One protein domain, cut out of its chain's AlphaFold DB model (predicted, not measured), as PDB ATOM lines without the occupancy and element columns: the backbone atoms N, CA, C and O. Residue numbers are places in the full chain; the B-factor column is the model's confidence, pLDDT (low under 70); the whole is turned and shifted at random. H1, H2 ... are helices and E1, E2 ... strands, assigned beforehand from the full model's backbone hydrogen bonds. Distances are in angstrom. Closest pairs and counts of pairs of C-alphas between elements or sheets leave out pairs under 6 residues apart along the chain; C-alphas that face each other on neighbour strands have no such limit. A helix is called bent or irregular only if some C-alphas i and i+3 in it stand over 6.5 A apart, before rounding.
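Overview. This is residues 397 to 514 of the 629 residues of the protein "Metallophos domain-containing protein" of Endocarpon pusillum (strain Z07020 / HMAS-L-300199) (UniProt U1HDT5). A strongly twisted sheet of five strands forms a wall, with two helices, H1 and H3, packed over one of its faces and set crosswise to each other. The shorter helices H2, H4 and H5 only graze the sheet, and the last stretch, residues 501 to 514, has no named element. The printed part has 118 residues, with five named helices and five named strands in the order H1 E1 H2 E2 H3 E3 H4 E4 E5 H5; the class is mixed, with under half of the residues in named elements. The sheet runs E1 E2 E5 E4 E3 and is mixed. The whole is compact and rounded, with a radius of gyration of the C-alphas of 13.1 A and spans of 31 by 31 by 30 A.

Arrangement. H1, residues 406 to 417, is on the sheet of E1, residues 421 to 423, E2, residues 441 to 445, E5, residues 492 to 496, E4, residues 480 to 484, and E3, residues 460 to 462. The closest C-alphas of H1 and E1 are those of Ser 411 and Asn 421, 6.5 A apart. E1, an edge strand, is antiparallel to E2, with N 422 and O 444 at 3.0 A. H2, residues 426 to 431, only grazes the sheet; the C-alphas of Asp 427 and Leu 441 are its closest to E2, 7.1 A apart. E2 and E5 are parallel, with N 493 and O 441 at 2.8 A. H3, residues 448 to 456, is on the same face as H1, in two layers, helices on one face of a sheet. With residues 410 to 414 alone H1 touches H3, about perpendicular at 74 degrees; the C-alphas of Leu 414 and Ala 451 are closest, 6.8 A apart. E2, H3 and E3 make a split strand-helix-strand unit, two strands of one sheet with a helix between them along the chain and with E5 and E4 between them in the sheet; its crossover is right-handed. E3, the other edge strand, is antiparallel to E4, with N 461 and O 483 at 2.8 A. H4, residues 473 to 476, only grazes the sheet with residues 475 to 476. E4 and E5 form an antiparallel hairpin, with N 482 and O 492 at 2.8 A. H5, residues 497 to 500, only grazes the sheet. Every O i to N i+4 pair is within hydrogen-bond range in H2 and H3, and 6 of 8 in H1; H4 and H5 are too short for such a pair.

Along the chain. H1 begins at C-alpha 406, (194.215, 196.125, 136.378), and measures 18.0 A; it is irregular, with C-alphas 407 and 410 7.6 A apart. E2 measures 12.6 A, H3 12.0 A, E4 13.3 A and E5 12.9 A. H5 ends at C-alpha 500, (191.428, 213.009, 154.731).

Size, cuts and confidence. The C-alphas farthest apart are those of Asp 397 and Tyr 471, 36.4 A. The printed part has no cut and no long link. Its mean pLDDT is 82.6; 24 residues are under 70, among them 467 to 475 and 485 to 489.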
ATOM      1  N   ASP A 397     195.498 209.575 130.294       61.69
ATOM      2  CA  ASP A 397     194.981 210.955 130.429       61.69
ATOM      3  C   ASP A 397     194.651 211.363 131.886       61.69
ATOM      4  O   ASP A 397     194.529 212.546 132.186       61.69
ATOM      5  N   ASN A 398     194.531 210.394 132.803       64.75
ATOM      6  CA  ASN A 398     194.301 210.598 134.236       64.75
ATOM      7  C   ASN A 398     195.580 210.572 135.101       64.75
ATOM      8  O   ASN A 398     195.461 210.510 136.321       64.75
ATOM      9  N   GLY A 399     196.776 210.568 134.500       67.69
ATOM     10  CA  GLY A 399     198.066 210.592 135.205       67.69
ATOM     11  C   GLY A 399     198.522 209.260 135.815       67.69
ATOM     12  O   GLY A 399     199.565 209.215 136.460       67.69
ATOM     13  N   LEU A 400     197.779 208.167 135.602       76.19
ATOM     14  CA  LEU A 400     198.108 206.825 136.099       76.19
ATOM     15  C   LEU A 400     198.725 205.937 134.995       76.19
ATOM     16  O   LEU A 400     198.549 206.229 133.806       76.19
ATOM     17  N   PRO A 401     199.417 204.830 135.339       73.12
ATOM     18  CA  PRO A 401     199.983 203.908 134.350       73.12
ATOM     19  C   PRO A 401     198.924 203.371 133.365       73.12
ATOM     20  O   PRO A 401     197.853 202.910 133.768       73.12
ATOM     21  N   ALA A 402     199.201 203.412 132.056       57.06
ATOM     22  CA  ALA A 402     198.223 203.058 131.026       57.06
ATOM     23  C   ALA A 402     197.902 201.554 130.969       57.06
ATOM     24  O   ALA A 402     198.791 200.734 130.773       57.06
ATOM     25  N   ARG A 403     196.596 201.232 131.024       48.56
ATOM     26  CA  ARG A 403     195.839 200.038 130.550       48.56
ATOM     27  C   ARG A 403     196.352 198.606 130.809       48.56
ATOM     28  O   ARG A 403     195.565 197.686 130.605       48.56
ATOM     29  N   GLN A 404     197.595 198.382 131.225       48.59
ATOM     30  CA  GLN A 404     198.141 197.059 131.553       48.59
ATOM     31  C   GLN A 404     198.007 196.716 133.039       48.59
ATOM     32  O   GLN A 404     197.973 195.532 133.365       48.59
ATOM     33  N   ASP A 405     197.864 197.713 133.919       60.91
ATOM     34  CA  ASP A 405     197.639 197.474 135.342       60.91
ATOM     35  C   ASP A 405     196.141 197.488 135.677       60.91
ATOM     36  O   ASP A 405     195.465 198.520 135.644       60.91
ATOM     37  N   ASN A 406     195.612 196.308 135.997       74.69
ATOM     38  CA  ASN A 406     194.215 196.125 136.378       74.69
ATOM     39  C   ASN A 406     193.903 196.771 137.749       74.69
ATOM     40  O   ASN A 406     192.729 196.946 138.078       74.69
ATOM     41  N   ARG A 407     194.930 197.153 138.528       86.50
ATOM     42  CA  ARG A 407     194.807 197.787 139.847       86.50
ATOM     43  C   ARG A 407     194.004 199.085 139.797       86.50
ATOM     44  O   ARG A 407     193.039 199.225 140.539       86.50
ATOM     45  N   TYR A 408     194.332 199.992 138.874       89.44
ATOM     46  CA  TYR A 408     193.740 201.340 138.783       89.44
ATOM     47  C   TYR A 408     192.454 201.422 137.947       89.44
ATOM     48  O   TYR A 408     191.947 202.509 137.661       89.44
ATOM     49  N   LYS A 409     191.887 200.274 137.563       88.50
ATOM     50  CA  LYS A 409     190.672 200.185 136.741       88.50
ATOM     51  C   LYS A 409     189.490 200.944 137.352       88.50
ATOM     52  O   LYS A 409     188.778 201.629 136.621       88.50
ATOM     53  N   GLY A 410     189.313 200.866 138.674       90.25
ATOM     54  CA  GLY A 410     188.258 201.593 139.389       90.25
ATOM     55  C   GLY A 410     188.367 203.111 139.209       90.25
ATOM     56  O   GLY A 410     187.391 203.750 138.827       90.25
ATOM     57  N   SER A 411     189.572 203.668 139.374       92.44
ATOM     58  CA  SER A 411     189.842 205.097 139.155       92.44
ATOM     59  C   SER A 411     189.546 205.514 137.713       92.44
ATOM     60  O   SER A 411     188.807 206.468 137.483       92.44
ATOM     61  N   PHE A 412     190.023 204.745 136.726       90.06
ATOM     62  CA  PHE A 412     189.761 205.031 135.312       90.06
ATOM     63  C   PHE A 412     188.259 205.084 134.984       90.06
ATOM     64  O   PHE A 412     187.812 205.959 134.240       90.06
ATOM     65  N   LEU A 413     187.472 204.147 135.526       91.62
ATOM     66  CA  LEU A 413     186.025 204.114 135.317       91.62
ATOM     67  C   LEU A 413     185.349 205.370 135.877       91.62
ATOM     68  O   LEU A 413     184.540 205.972 135.168       91.62
ATOM     69  N   LEU A 414     185.705 205.774 137.099       93.00
ATOM     70  CA  LEU A 414     185.179 206.978 137.749       93.00
ATOM     71  C   LEU A 414     185.553 208.245 136.969       93.00
ATOM     72  O   LEU A 414     184.671 209.029 136.617       93.00
ATOM     73  N   THR A 415     186.825 208.396 136.587       91.00
ATOM     74  CA  THR A 415     187.297 209.557 135.815       91.00
ATOM     75  C   THR A 415     186.570 209.672 134.476       91.00
ATOM     76  O   THR A 415     186.166 210.763 134.081       91.00
ATOM     77  N   LYS A 416     186.315 208.550 133.789       89.38
ATOM     78  CA  LYS A 416     185.564 208.537 132.524       89.38
ATOM     79  C   LYS A 416     184.120 209.042 132.674       89.38
ATOM     80  O   LYS A 416     183.572 209.586 131.719       89.38
ATOM     81  N   GLN A 417     183.512 208.848 133.843       91.81
ATOM     82  CA  GLN A 417     182.166 209.334 134.159       91.81
ATOM     83  C   GLN A 417     182.141 210.809 134.575       91.81
ATOM     84  O   GLN A 417     181.068 211.397 134.670       91.81
ATOM     85  N   GLY A 418     183.307 211.407 134.823       90.50
ATOM     86  CA  GLY A 418     183.413 212.728 135.434       90.50
ATOM     87  C   GLY A 418     183.274 212.711 136.958       90.50
ATOM     88  O   GLY A 418     183.128 213.776 137.543       90.50
ATOM     89  N   ILE A 419     183.342 211.539 137.603       92.06
ATOM     90  CA  ILE A 419     183.404 211.445 139.067       92.06
ATOM     91  C   ILE A 419     184.852 211.693 139.487       92.06
ATOM     92  O   ILE A 419     185.755 210.903 139.176       92.06
ATOM     93  N   GLN A 420     185.076 212.806 140.180       92.12
ATOM     94  CA  GLN A 420     186.403 213.191 140.630       92.12
ATOM     95  C   GLN A 420     186.914 212.190 141.668       92.12
ATOM     96  O   GLN A 420     186.213 211.818 142.609       92.12
ATOM     97  N   ASN A 421     188.132 211.700 141.449       94.88
ATOM     98  CA  ASN A 421     188.748 210.711 142.316       94.88
ATOM     99  C   ASN A 421     190.270 210.823 142.278       94.88
ATOM    100  O   ASN A 421     190.854 211.163 141.244       94.88
ATOM    101  N   VAL A 422     190.891 210.500 143.407       95.31
ATOM    102  CA  VAL A 422     192.338 210.583 143.607       95.31
ATOM    103  C   VAL A 422     192.837 209.308 144.271       95.31
ATOM    104  O   VAL A 422     192.261 208.848 145.252       95.31
ATOM    105  N   VAL A 423     193.910 208.732 143.735       94.06
ATOM    106  CA  VAL A 423     194.632 207.610 144.340       94.06
ATOM    107  C   VAL A 423     195.207 208.048 145.679       94.06
ATOM    108  O   VAL A 423     195.733 209.152 145.792       94.06
ATOM    109  N   TRP A 424     195.097 207.193 146.694       94.56
ATOM    110  CA  TRP A 424     195.431 207.546 148.071       94.56
ATOM    111  C   TRP A 424     196.354 206.533 148.760       94.56
ATOM    112  O   TRP A 424     196.625 205.454 148.236       94.56
ATOM    113  N   LEU A 425     196.828 206.894 149.957       92.12
ATOM    114  CA  LEU A 425     197.663 206.067 150.839       92.12
ATOM    115  C   LEU A 425     198.935 205.523 150.156       92.12
ATOM    116  O   LEU A 425     199.697 206.288 149.566       92.12
ATOM    117  N   GLU A 426     199.213 204.222 150.273       88.12
ATOM    118  CA  GLU A 426     200.461 203.600 149.821       88.12
ATOM    119  C   GLU A 426     200.668 203.688 148.309       88.12
ATOM    120  O   GLU A 426     201.815 203.702 147.855       88.12
ATOM    121  N   ASP A 427     199.582 203.753 147.535       90.25
ATOM    122  CA  ASP A 427     199.640 203.860 146.080       90.25
ATOM    123  C   ASP A 427     200.179 205.218 145.626       90.25
ATOM    124  O   ASP A 427     200.903 205.277 144.637       90.25
ATOM    125  N   VAL A 428     199.916 206.299 146.372       92.12
ATOM    126  CA  VAL A 428     200.535 207.608 146.094       92.12
ATOM    127  C   VAL A 428     202.048 207.493 146.222       92.12
ATOM    128  O   VAL A 428     202.780 207.893 145.322       92.12
ATOM    129  N   LEU A 429     202.524 206.890 147.315       89.31
ATOM    130  CA  LEU A 429     203.954 206.691 147.547       89.31
ATOM    131  C   LEU A 429     204.585 205.825 146.453       89.31
ATOM    132  O   LEU A 429     205.663 206.160 145.970       89.31
ATOM    133  N   ALA A 430     203.922 204.738 146.053       86.62
ATOM    134  CA  ALA A 430     204.415 203.839 145.013       86.62
ATOM    135  C   ALA A 430     204.514 204.542 143.651       86.62
ATOM    136  O   ALA A 430     205.526 204.422 142.962       86.62
ATOM    137  N   LEU A 431     203.494 205.324 143.285       89.69
ATOM    138  CA  LEU A 431     203.467 206.094 142.039       89.69
ATOM    139  C   LEU A 431     204.509 207.223 142.016       89.69
ATOM    140  O   LEU A 431     205.016 207.545 140.947       89.69
ATOM    141  N   HIS A 432     204.888 207.754 143.183       88.44
ATOM    142  CA  HIS A 432     206.001 208.700 143.359       88.44
ATOM    143  C   HIS A 432     207.373 208.015 143.555       88.44
ATOM    144  O   HIS A 432     208.360 208.672 143.881       88.44
ATOM    145  N   GLY A 433     207.471 206.695 143.351       82.44
ATOM    146  CA  GLY A 433     208.744 205.960 143.311       82.44
ATOM    147  C   GLY A 433     209.170 205.264 144.611       82.44
ATOM    148  O   GLY A 433     210.320 204.834 144.718       82.44
ATOM    149  N   SER A 434     208.282 205.127 145.602       81.62
ATOM    150  CA  SER A 434     208.523 204.289 146.787       81.62
ATOM    151  C   SER A 434     208.384 202.793 146.473       81.62
ATOM    152  O   SER A 434     207.587 202.388 145.634       81.62
ATOM    153  N   ASN A 435     209.091 201.942 147.222       71.25
ATOM    154  CA  ASN A 435     208.971 200.477 147.141       71.25
ATOM    155  C   ASN A 435     207.826 199.920 148.017       71.25
ATOM    156  O   ASN A 435     207.919 198.804 148.533       71.25
ATOM    157  N   THR A 436     206.769 200.698 148.251       66.50
ATOM    158  CA  THR A 436     205.611 200.271 149.046       66.50
ATOM    159  C   THR A 436     204.794 199.213 148.318       66.50
ATOM    160  O   THR A 436     204.618 199.262 147.104       66.50
ATOM    161  N   THR A 437     204.248 198.247 149.058       57.97
ATOM    162  CA  THR A 437     203.297 197.281 148.494       57.97
ATOM    163  C   THR A 437     201.870 197.763 148.706       57.97
ATOM    164  O   THR A 437     201.458 197.996 149.843       57.97
ATOM    165  N   GLY A 438     201.119 197.876 147.614       59.97
ATOM    166  CA  GLY A 438     199.704 198.228 147.638       59.97
ATOM    167  C   GLY A 438     198.820 197.059 148.083       59.97
ATOM    168  O   GLY A 438     199.031 195.914 147.683       59.97
ATOM    169  N   TRP A 439     197.811 197.359 148.900       74.44
ATOM    170  CA  TRP A 439     196.796 196.406 149.361       74.44
ATOM    171  C   TRP A 439     195.548 196.539 148.481       74.44
ATOM    172  O   TRP A 439     195.641 196.436 147.258       74.44
ATOM    173  N   ASP A 440     194.397 196.847 149.068       86.38
ATOM    174  CA  ASP A 440     193.322 197.530 148.364       86.38
ATOM    175  C   ASP A 440     193.832 198.806 147.687       86.38
ATOM    176  O   ASP A 440     194.775 199.440 148.163       86.38
ATOM    177  N   LEU A 441     193.204 199.182 146.577       90.62
ATOM    178  CA  LEU A 441     193.366 200.511 146.008       90.62
ATOM    179  C   LEU A 441     192.491 201.480 146.806       90.62
ATOM    180  O   LEU A 441     191.264 201.368 146.783       90.62
ATOM    181  N   ALA A 442     193.110 202.440 147.482       92.88
ATOM    182  CA  ALA A 442     192.392 203.521 148.142       92.88
ATOM    183  C   ALA A 442     192.126 204.660 147.150       92.88
ATOM    184  O   ALA A 442     193.058 205.156 146.514       92.88
ATOM    185  N   LEU A 443     190.866 205.084 147.030       95.00
ATOM    186  CA  LEU A 443     190.474 206.253 146.241       95.00
ATOM    187  C   LEU A 443     189.758 207.262 147.130       95.00
ATOM    188  O   LEU A 443     188.745 206.926 147.741       95.00
ATOM    189  N   LEU A 444     190.246 208.499 147.162       95.56
ATOM    190  CA  LEU A 444     189.466 209.620 147.670       95.56
ATOM    191  C   LEU A 444     188.398 210.003 146.650       95.56
ATOM    192  O   LEU A 444     188.704 210.129 145.464       95.56
ATOM    193  N   VAL A 445     187.176 210.220 147.124       94.38
ATOM    194  CA  VAL A 445     186.016 210.702 146.357       94.38
ATOM    195  C   VAL A 445     185.187 211.656 147.221       94.38
ATOM    196  O   VAL A 445     185.289 211.621 148.449       94.38
ATOM    197  N   GLU A 446     184.380 212.521 146.606       90.56
ATOM    198  CA  GLU A 446     183.453 213.388 147.353       90.56
ATOM    199  C   GLU A 446     182.333 212.568 148.001       90.56
ATOM    200  O   GLU A 446     182.119 212.660 149.210       90.56
ATOM    201  N   ASP A 447     181.688 211.705 147.211       90.31
ATOM    202  CA  ASP A 447     180.615 210.814 147.652       90.31
ATOM    203  C   ASP A 447     180.971 209.337 147.360       90.31
ATOM    204  O   ASP A 447     180.897 208.872 146.213       90.31
ATOM    205  N   PRO A 448     181.358 208.557 148.391       93.75
ATOM    206  CA  PRO A 448     181.617 207.126 148.250       93.75
ATOM    207  C   PRO A 448     180.425 206.314 147.744       93.75
ATOM    208  O   PRO A 448     180.635 205.327 147.037       93.75
ATOM    209  N   LEU A 449     179.188 206.702 148.073       90.81
ATOM    210  CA  LEU A 449     177.984 205.994 147.643       90.81
ATOM    211  C   LEU A 449     177.718 206.212 146.154       90.81
ATOM    212  O   LEU A 449     177.407 205.248 145.448       90.81
ATOM    213  N   GLU A 450     177.889 207.438 145.661       93.44
ATOM    214  CA  GLU A 450     177.809 207.740 144.229       93.44
ATOM    215  C   GLU A 450     178.848 206.926 143.443       93.44
ATOM    216  O   GLU A 450     178.506 206.202 142.499       93.44
ATOM    217  N   ALA A 451     180.109 206.969 143.883       94.56
ATOM    218  CA  ALA A 451     181.200 206.241 143.246       94.56
ATOM    219  C   ALA A 451     180.966 204.717 143.261       94.56
ATOM    220  O   ALA A 451     181.135 204.050 142.236       94.56
ATOM    221  N   ALA A 452     180.519 204.158 144.391       94.88
ATOM    222  CA  ALA A 452     180.202 202.736 144.510       94.88
ATOM    223  C   ALA A 452     179.036 202.328 143.598       94.88
ATOM    224  O   ALA A 452     179.107 201.294 142.930       94.88
ATOM    225  N   THR A 453     177.988 203.154 143.533       94.94
ATOM    226  CA  THR A 453     176.813 202.926 142.679       94.94
ATOM    227  C   THR A 453     177.210 202.879 141.209       94.94
ATOM    228  O   THR A 453     176.781 201.989 140.472       94.94
ATOM    229  N   TYR A 454     178.081 203.791 140.778       94.62
ATOM    230  CA  TYR A 454     178.581 203.777 139.412       94.62
ATOM    231  C   TYR A 454     179.459 202.548 139.133       94.62
ATOM    232  O   TYR A 454     179.249 201.861 138.130       94.62
ATOM    233  N   LEU A 455     180.386 202.202 140.033       93.62
ATOM    234  CA  LEU A 455     181.224 201.005 139.888       93.62
ATOM    235  C   LEU A 455     180.396 199.711 139.855       93.62
ATOM    236  O   LEU A 455     180.761 198.771 139.141       93.62
ATOM    237  N   ALA A 456     179.248 199.662 140.536       93.62
ATOM    238  CA  ALA A 456     178.349 198.512 140.490       93.62
ATOM    239  C   ALA A 456     177.851 198.193 139.068       93.62
ATOM    240  O   ALA A 456     177.711 197.021 138.711       93.62
ATOM    241  N   SER A 457     177.696 199.208 138.206       92.62
ATOM    242  CA  SER A 457     177.343 199.012 136.789       92.62
ATOM    243  C   SER A 457     178.419 198.273 135.973       92.62
ATOM    244  O   SER A 457     178.136 197.756 134.892       92.62
ATOM    245  N   PHE A 458     179.634 198.148 136.518       90.44
ATOM    246  CA  PHE A 458     180.759 197.412 135.936       90.44
ATOM    247  C   PHE A 458     181.056 196.092 136.665       90.44
ATOM    248  O   PHE A 458     182.109 195.492 136.445       90.44
ATOM    249  N   GLY A 459     180.137 195.604 137.507       89.94
ATOM    250  CA  GLY A 459     180.257 194.312 138.191       89.94
ATOM    251  C   GLY A 459     181.038 194.347 139.508       89.94
ATOM    252  O   GLY A 459     181.382 193.288 140.042       89.94
ATOM    253  N   TYR A 460     181.315 195.539 140.039       92.06
ATOM    254  CA  TYR A 460     181.760 195.687 141.420       92.06
ATOM    255  C   TYR A 460     180.586 195.459 142.378       92.06
ATOM    256  O   TYR A 460     179.445 195.800 142.087       92.06
ATOM    257  N   HIS A 461     180.859 194.877 143.533       91.12
ATOM    258  CA  HIS A 461     179.881 194.679 144.593       91.12
ATOM    259  C   HIS A 461     180.513 195.040 145.928       91.12
ATOM    260  O   HIS A 461     181.707 194.825 146.154       91.12
ATOM    261  N   GLN A 462     179.701 195.631 146.798       91.75
ATOM    262  CA  GLN A 462     180.126 196.020 148.131       91.75
ATOM    263  C   GLN A 462     180.474 194.780 148.957       91.75
ATOM    264  O   GLN A 462     179.804 193.749 148.885       91.75
ATOM    265  N   THR A 463     181.533 194.891 149.746       88.62
ATOM    266  CA  THR A 463     182.018 193.843 150.643       88.62
ATOM    267  C   THR A 463     182.311 194.437 152.019       88.62
ATOM    268  O   THR A 463     182.319 195.657 152.190       88.62
ATOM    269  N   ALA A 464     182.537 193.575 153.013       81.06
ATOM    270  CA  ALA A 464     182.978 193.999 154.337       81.06
ATOM    271  C   ALA A 464     184.233 194.892 154.237       81.06
ATOM    272  O   ALA A 464     185.058 194.630 153.348       81.06
ATOM    273  N   PRO A 465     184.381 195.904 155.118       77.94
ATOM    274  CA  PRO A 465     185.556 196.769 155.166       77.94
ATOM    275  C   PRO A 465     186.867 195.989 155.253       77.94
ATOM    276  O   PRO A 465     186.896 194.840 155.696       77.94
ATOM    277  N   GLU A 466     187.958 196.630 154.844       70.56
ATOM    278  CA  GLU A 466     189.286 196.026 154.911       70.56
ATOM    279  C   GLU A 466     189.676 195.714 156.365       70.56
ATOM    280  O   GLU A 466     189.473 196.541 157.258       70.56
ATOM    281  N   GLU A 467     190.268 194.536 156.605       65.81
ATOM    282  CA  GLU A 467     190.535 194.008 157.955       65.81
ATOM    283  C   GLU A 467     191.384 194.978 158.791       65.81
ATOM    284  O   GLU A 467     191.200 195.103 160.003       65.81
ATOM    285  N   ARG A 468     192.274 195.723 158.128       64.44
ATOM    286  CA  ARG A 468     193.136 196.742 158.740       64.44
ATOM    287  C   ARG A 468     192.363 197.900 159.364       64.44
ATOM    288  O   ARG A 468     192.760 198.404 160.407       64.44
ATOM    289  N   PHE A 469     191.283 198.330 158.721       64.81
ATOM    290  CA  PHE A 469     190.483 199.467 159.172       64.81
ATOM    291  C   PHE A 469     189.180 199.027 159.839       64.81
ATOM    292  O   PHE A 469     188.435 199.876 160.307       64.81
ATOM    293  N   GLN A 470     188.898 197.725 159.947       62.94
ATOM    294  CA  GLN A 470     187.613 197.221 160.449       62.94
ATOM    295  C   GLN A 470     187.231 197.734 161.852       62.94
ATOM    296  O   GLN A 470     186.049 197.804 162.168       62.94
ATOM    297  N   TYR A 471     188.214 198.123 162.675       56.66
ATOM    298  CA  TYR A 471     188.008 198.708 164.010       56.66
ATOM    299  C   TYR A 471     188.173 200.241 164.037       56.66
ATOM    300  O   TYR A 471     187.959 200.890 165.058       56.66
ATOM    301  N   GLU A 472     188.533 200.843 162.905       66.19
ATOM    302  CA  GLU A 472     188.735 202.277 162.736       66.19
ATOM    303  C   GLU A 472     187.455 202.949 162.235       66.19
ATOM    304  O   GLU A 472     187.377 203.368 161.085       66.19
ATOM    305  N   GLN A 473     186.454 203.094 163.105       61.78
ATOM    306  CA  GLN A 473     185.113 203.520 162.687       61.78
ATOM    307  C   GLN A 473     185.039 204.838 161.899       61.78
ATOM    308  O   GLN A 473     184.377 204.857 160.877       61.78
ATOM    309  N   ASP A 474     185.759 205.907 162.252       61.25
ATOM    310  CA  ASP A 474     185.754 207.145 161.437       61.25
ATOM    311  C   ASP A 474     186.258 206.919 159.998       61.25
ATOM    312  O   ASP A 474     185.947 207.694 159.092       61.25
ATOM    313  N   VAL A 475     187.073 205.878 159.791       68.81
ATOM    314  CA  VAL A 475     187.576 205.475 158.474       68.81
ATOM    315  C   VAL A 475     186.576 204.538 157.789       68.81
ATOM    316  O   VAL A 475     186.405 204.632 156.576       68.81
ATOM    317  N   THR A 476     185.888 203.653 158.522       70.44
ATOM    318  CA  THR A 476     185.001 202.617 157.949       70.44
ATOM    319  C   THR A 476     183.520 202.952 157.880       70.44
ATOM    320  O   THR A 476     182.845 202.435 156.998       70.44
ATOM    321  N   GLU A 477     183.002 203.826 158.737       73.81
ATOM    322  CA  GLU A 477     181.579 204.194 158.796       73.81
ATOM    323  C   GLU A 477     181.101 204.863 157.504       73.81
ATOM    324  O   GLU A 477     179.951 204.710 157.099       73.81
ATOM    325  N   HIS A 478     182.013 205.556 156.824       78.12
ATOM    326  CA  HIS A 478     181.719 206.321 155.616       78.12
ATOM    327  C   HIS A 478     182.531 205.876 154.402       78.12
ATOM    328  O   HIS A 478     182.429 206.503 153.352       78.12
ATOM    329  N   SER A 479     183.337 204.819 154.517       88.06
ATOM    330  CA  SER A 479     184.011 204.246 153.355       88.06
ATOM    331  C   SER A 479     183.238 203.068 152.793       88.06
ATOM    332  O   SER A 479     182.569 202.321 153.507       88.06
ATOM    333  N   ILE A 480     183.330 202.897 151.478       91.38
ATOM    334  CA  ILE A 480     182.708 201.771 150.793       91.38
ATOM    335  C   ILE A 480     183.800 200.964 150.119       91.38
ATOM    336  O   ILE A 480     184.473 201.431 149.201       91.38
ATOM    337  N   ARG A 481     183.958 199.723 150.572       92.44
ATOM    338  CA  ARG A 481     184.838 198.757 149.930       92.44
ATOM    339  C   ARG A 481     184.064 197.969 148.886       92.44
ATOM    340  O   ARG A 481     183.062 197.328 149.202       92.44
ATOM    341  N   VAL A 482     184.544 197.994 147.649       92.19
ATOM    342  CA  VAL A 482     183.958 197.268 146.523       92.19
ATOM    343  C   VAL A 482     184.978 196.338 145.875       92.19
ATOM    344  O   VAL A 482     186.157 196.660 145.754       92.19
ATOM    345  N   ILE A 483     184.524 195.173 145.427       90.06
ATOM    346  CA  ILE A 483     185.351 194.187 144.726       90.06
ATOM    347  C   ILE A 483     184.614 193.694 143.483       90.06
ATOM    348  O   ILE A 483     183.390 193.617 143.470       90.06
ATOM    349  N   GLN A 484     185.336 193.394 142.410       86.94
ATOM    350  CA  GLN A 484     184.766 192.828 141.187       86.94
ATOM    351  C   GLN A 484     184.861 191.292 141.246       86.94
ATOM    352  O   GLN A 484     185.843 190.764 141.757       86.94
ATOM    353  N   SER A 485     183.841 190.545 140.784       65.94
ATOM    354  CA  SER A 485     183.636 189.103 141.111       65.94
ATOM    355  C   SER A 485     184.692 188.125 140.567       65.94
ATOM    356  O   SER A 485     184.501 186.910 140.626       65.94
ATOM    357  N   ALA A 486     185.815 188.614 140.049       61.12
ATOM    358  CA  ALA A 486     186.976 187.812 139.709       61.12
ATOM    359  C   ALA A 486     187.954 187.804 140.894       61.12
ATOM    360  O   ALA A 486     188.487 188.839 141.277       61.12
ATOM    361  N   SER A 487     188.254 186.621 141.440       53.00
ATOM    362  CA  SER A 487     189.084 186.398 142.644       53.00
ATOM    363  C   SER A 487     190.550 186.872 142.572       53.00
ATOM    364  O   SER A 487     191.350 186.529 143.441       53.00
ATOM    365  N   LYS A 488     190.926 187.629 141.534       58.88
ATOM    366  CA  LYS A 488     192.271 188.168 141.298       58.88
ATOM    367  C   LYS A 488     192.308 189.689 141.091       58.88
ATOM    368  O   LYS A 488     193.393 190.210 140.853       58.88
ATOM    369  N   GLU A 489     191.177 190.396 141.116       68.75
ATOM    370  CA  GLU A 489     191.164 191.855 140.934       68.75
ATOM    371  C   GLU A 489     191.328 192.590 142.274       68.75
ATOM    372  O   GLU A 489     190.822 192.153 143.307       68.75
ATOM    373  N   THR A 490     192.075 193.699 142.252       81.75
ATOM    374  CA  THR A 490     192.284 194.570 143.414       81.75
ATOM    375  C   THR A 490     190.945 195.124 143.899       81.75
ATOM    376  O   THR A 490     190.193 195.705 143.114       81.75
ATOM    377  N   ALA A 491     190.645 194.956 145.187       89.25
ATOM    378  CA  ALA A 491     189.501 195.619 145.798       89.25
ATOM    379  C   ALA A 491     189.762 197.127 145.918       89.25
ATOM    380  O   ALA A 491     190.898 197.566 146.094       89.25
ATOM    381  N   VAL A 492     188.701 197.917 145.785       92.19
ATOM    382  CA  VAL A 492     188.750 199.378 145.818       92.19
ATOM    383  C   VAL A 492     188.057 199.845 147.086       92.19
ATOM    384  O   VAL A 492     186.879 199.556 147.292       92.19
ATOM    385  N   THR A 493     188.776 200.583 147.922       93.12
ATOM    386  CA  THR A 493     188.208 201.257 149.089       93.12
ATOM    387  C   THR A 493     187.980 202.726 148.742       93.12
ATOM    388  O   THR A 493     188.926 203.480 148.525       93.12
ATOM    389  N   LEU A 494     186.709 203.118 148.671       94.75
ATOM    390  CA  LEU A 494     186.265 204.485 148.412       94.75
ATOM    391  C   LEU A 494     186.208 205.245 149.736       94.75
ATOM    392  O   LEU A 494     185.423 204.897 150.619       94.75
ATOM    393  N   LEU A 495     187.053 206.256 149.875       93.44
ATOM    394  CA  LEU A 495     187.234 207.059 151.077       93.44
ATOM    395  C   LEU A 495     186.653 208.467 150.851       93.44
ATOM    396  O   LEU A 495     186.958 209.080 149.827       93.44
ATOM    397  N   PRO A 496     185.879 209.031 151.796       91.38
ATOM    398  CA  PRO A 496     185.452 210.425 151.708       91.38
ATOM    399  C   PRO A 496     186.655 211.373 151.794       91.38
ATOM    400  O   PRO A 496     187.362 211.388 152.806       91.38
ATOM    401  N   ALA A 497     186.871 212.205 150.774       90.38
ATOM    402  CA  ALA A 497     188.008 213.131 150.706       90.38
ATOM    403  C   ALA A 497     188.068 214.103 151.900       90.38
ATOM    404  O   ALA A 497     189.139 214.363 152.451       90.38
ATOM    405  N   GLN A 498     186.902 214.553 152.374       87.62
ATOM    406  CA  GLN A 498     186.776 215.435 153.535       87.62
ATOM    407  C   GLN A 498     187.387 214.853 154.823       87.62
ATOM    408  O   GLN A 498     187.943 215.600 155.625       87.62
ATOM    409  N   HIS A 499     187.345 213.529 155.021       87.50
ATOM    410  CA  HIS A 499     187.907 212.887 156.223       87.50
ATOM    411  C   HIS A 499     189.431 212.788 156.171       87.50
ATOM    412  O   HIS A 499     190.080 212.575 157.193       87.50
ATOM    413  N   TRP A 500     189.996 212.978 154.983       91.44
ATOM    414  CA  TRP A 500     191.428 213.009 154.731       91.44
ATOM    415  C   TRP A 500     191.950 214.430 154.528       91.44
ATOM    416  O   TRP A 500     193.095 214.602 154.124       91.44
ATOM    417  N   TYR A 501     191.133 215.451 154.822       92.00
ATOM    418  CA  TYR A 501     191.480 216.865 154.647       92.00
ATOM    419  C   TYR A 501     192.014 217.170 153.244       92.00
ATOM    420  O   TYR A 501     192.953 217.954 153.070       92.00
ATOM    421  N   PHE A 502     191.440 216.500 152.249       91.06
ATOM    422  CA  PHE A 502     191.791 216.667 150.852       91.06
ATOM    423  C   PHE A 502     190.721 217.502 150.154       91.06
ATOM    424  O   PHE A 502     189.528 217.238 150.308       91.06
ATOM    425  N   ASP A 503     191.161 218.504 149.398       85.06
ATOM    426  CA  ASP A 503     190.291 219.421 148.667       85.06
ATOM    427  C   ASP A 503     190.468 219.231 147.159       85.06
ATOM    428  O   ASP A 503     191.560 219.390 146.606       85.06
ATOM    429  N   PHE A 504     189.365 218.909 146.494       85.31
ATOM    430  CA  PHE A 504     189.310 218.710 145.056       85.31
ATOM    431  C   PHE A 504     189.358 220.005 144.242       85.31
ATOM    432  O   PHE A 504     189.676 219.942 143.055       85.31
ATOM    433  N   GLN A 505     189.105 221.176 144.839       77.44
ATOM    434  CA  GLN A 505     189.065 222.457 144.116       77.44
ATOM    435  C   GLN A 505     190.373 222.782 143.389       77.44
ATOM    436  O   GLN A 505     190.369 223.444 142.348       77.44
ATOM    437  N   HIS A 506     191.497 222.316 143.931       72.19
ATOM    438  CA  HIS A 506     192.830 222.528 143.368       72.19
ATOM    439  C   HIS A 506     193.397 221.281 142.687       72.19
ATOM    440  O   HIS A 506     194.437 221.352 142.031       72.19
ATOM    441  N   GLN A 507     192.697 220.154 142.800       71.75
ATOM    442  CA  GLN A 507     193.047 218.924 142.122       71.75
ATOM    443  C   GLN A 507     192.458 218.979 140.711       71.75
ATOM    444  O   GLN A 507     191.244 218.939 140.529       71.75
ATOM    445  N   GLY A 508     193.313 219.097 139.693       71.06
ATOM    446  CA  GLY A 508     192.881 219.024 138.294       71.06
ATOM    447  C   GLY A 508     192.268 217.660 137.930       71.06
ATOM    448  O   GLY A 508     191.902 216.856 138.781       71.06
ATOM    449  N   GLN A 509     192.213 217.334 136.638       70.38
ATOM    450  CA  GLN A 509     191.692 216.031 136.180       70.38
ATOM    451  C   GLN A 509     192.623 214.834 136.478       70.38
ATOM    452  O   GLN A 509     192.292 213.698 136.144       70.38
ATOM    453  N   ASN A 510     193.787 215.081 137.086       82.19
ATOM    454  CA  ASN A 510     194.767 214.054 137.419       82.19
ATOM    455  C   ASN A 510     194.334 213.278 138.675       82.19
ATOM    456  O   ASN A 510     194.025 213.876 139.706       82.19
ATOM    457  N   SER A 511     194.344 211.948 138.597       89.88
ATOM    458  CA  SER A 511     194.021 211.063 139.718       89.88
ATOM    459  C   SER A 511     195.223 210.791 140.631       89.88
ATOM    460  O   SER A 511     195.032 210.276 141.726       89.88
ATOM    461  N   LEU A 512     196.448 211.143 140.235       92.19
ATOM    462  CA  LEU A 512     197.621 211.153 141.114       92.19
ATOM    463  C   LEU A 512     197.768 212.551 141.741       92.19
ATOM    464  O   LEU A 512     197.901 213.533 141.003       92.19
ATOM    465  N   PRO A 513     197.723 212.689 143.079       93.06
ATOM    466  CA  PRO A 513     197.929 213.984 143.708       93.06
ATOM    467  C   PRO A 513     199.419 214.367 143.684       93.06
ATOM    468  O   PRO A 513     200.280 213.487 143.832       93.06
ATOM    469  N   PRO A 514     199.747 215.668 143.554       93.31
ATOM    470  CA  PRO A 514     201.097 216.148 143.813       93.31
ATOM    471  C   PRO A 514     201.556 215.752 145.219       93.31
ATOM    472  O   PRO A 514     200.774 215.777 146.176       93.31
TER     473      PRO A 514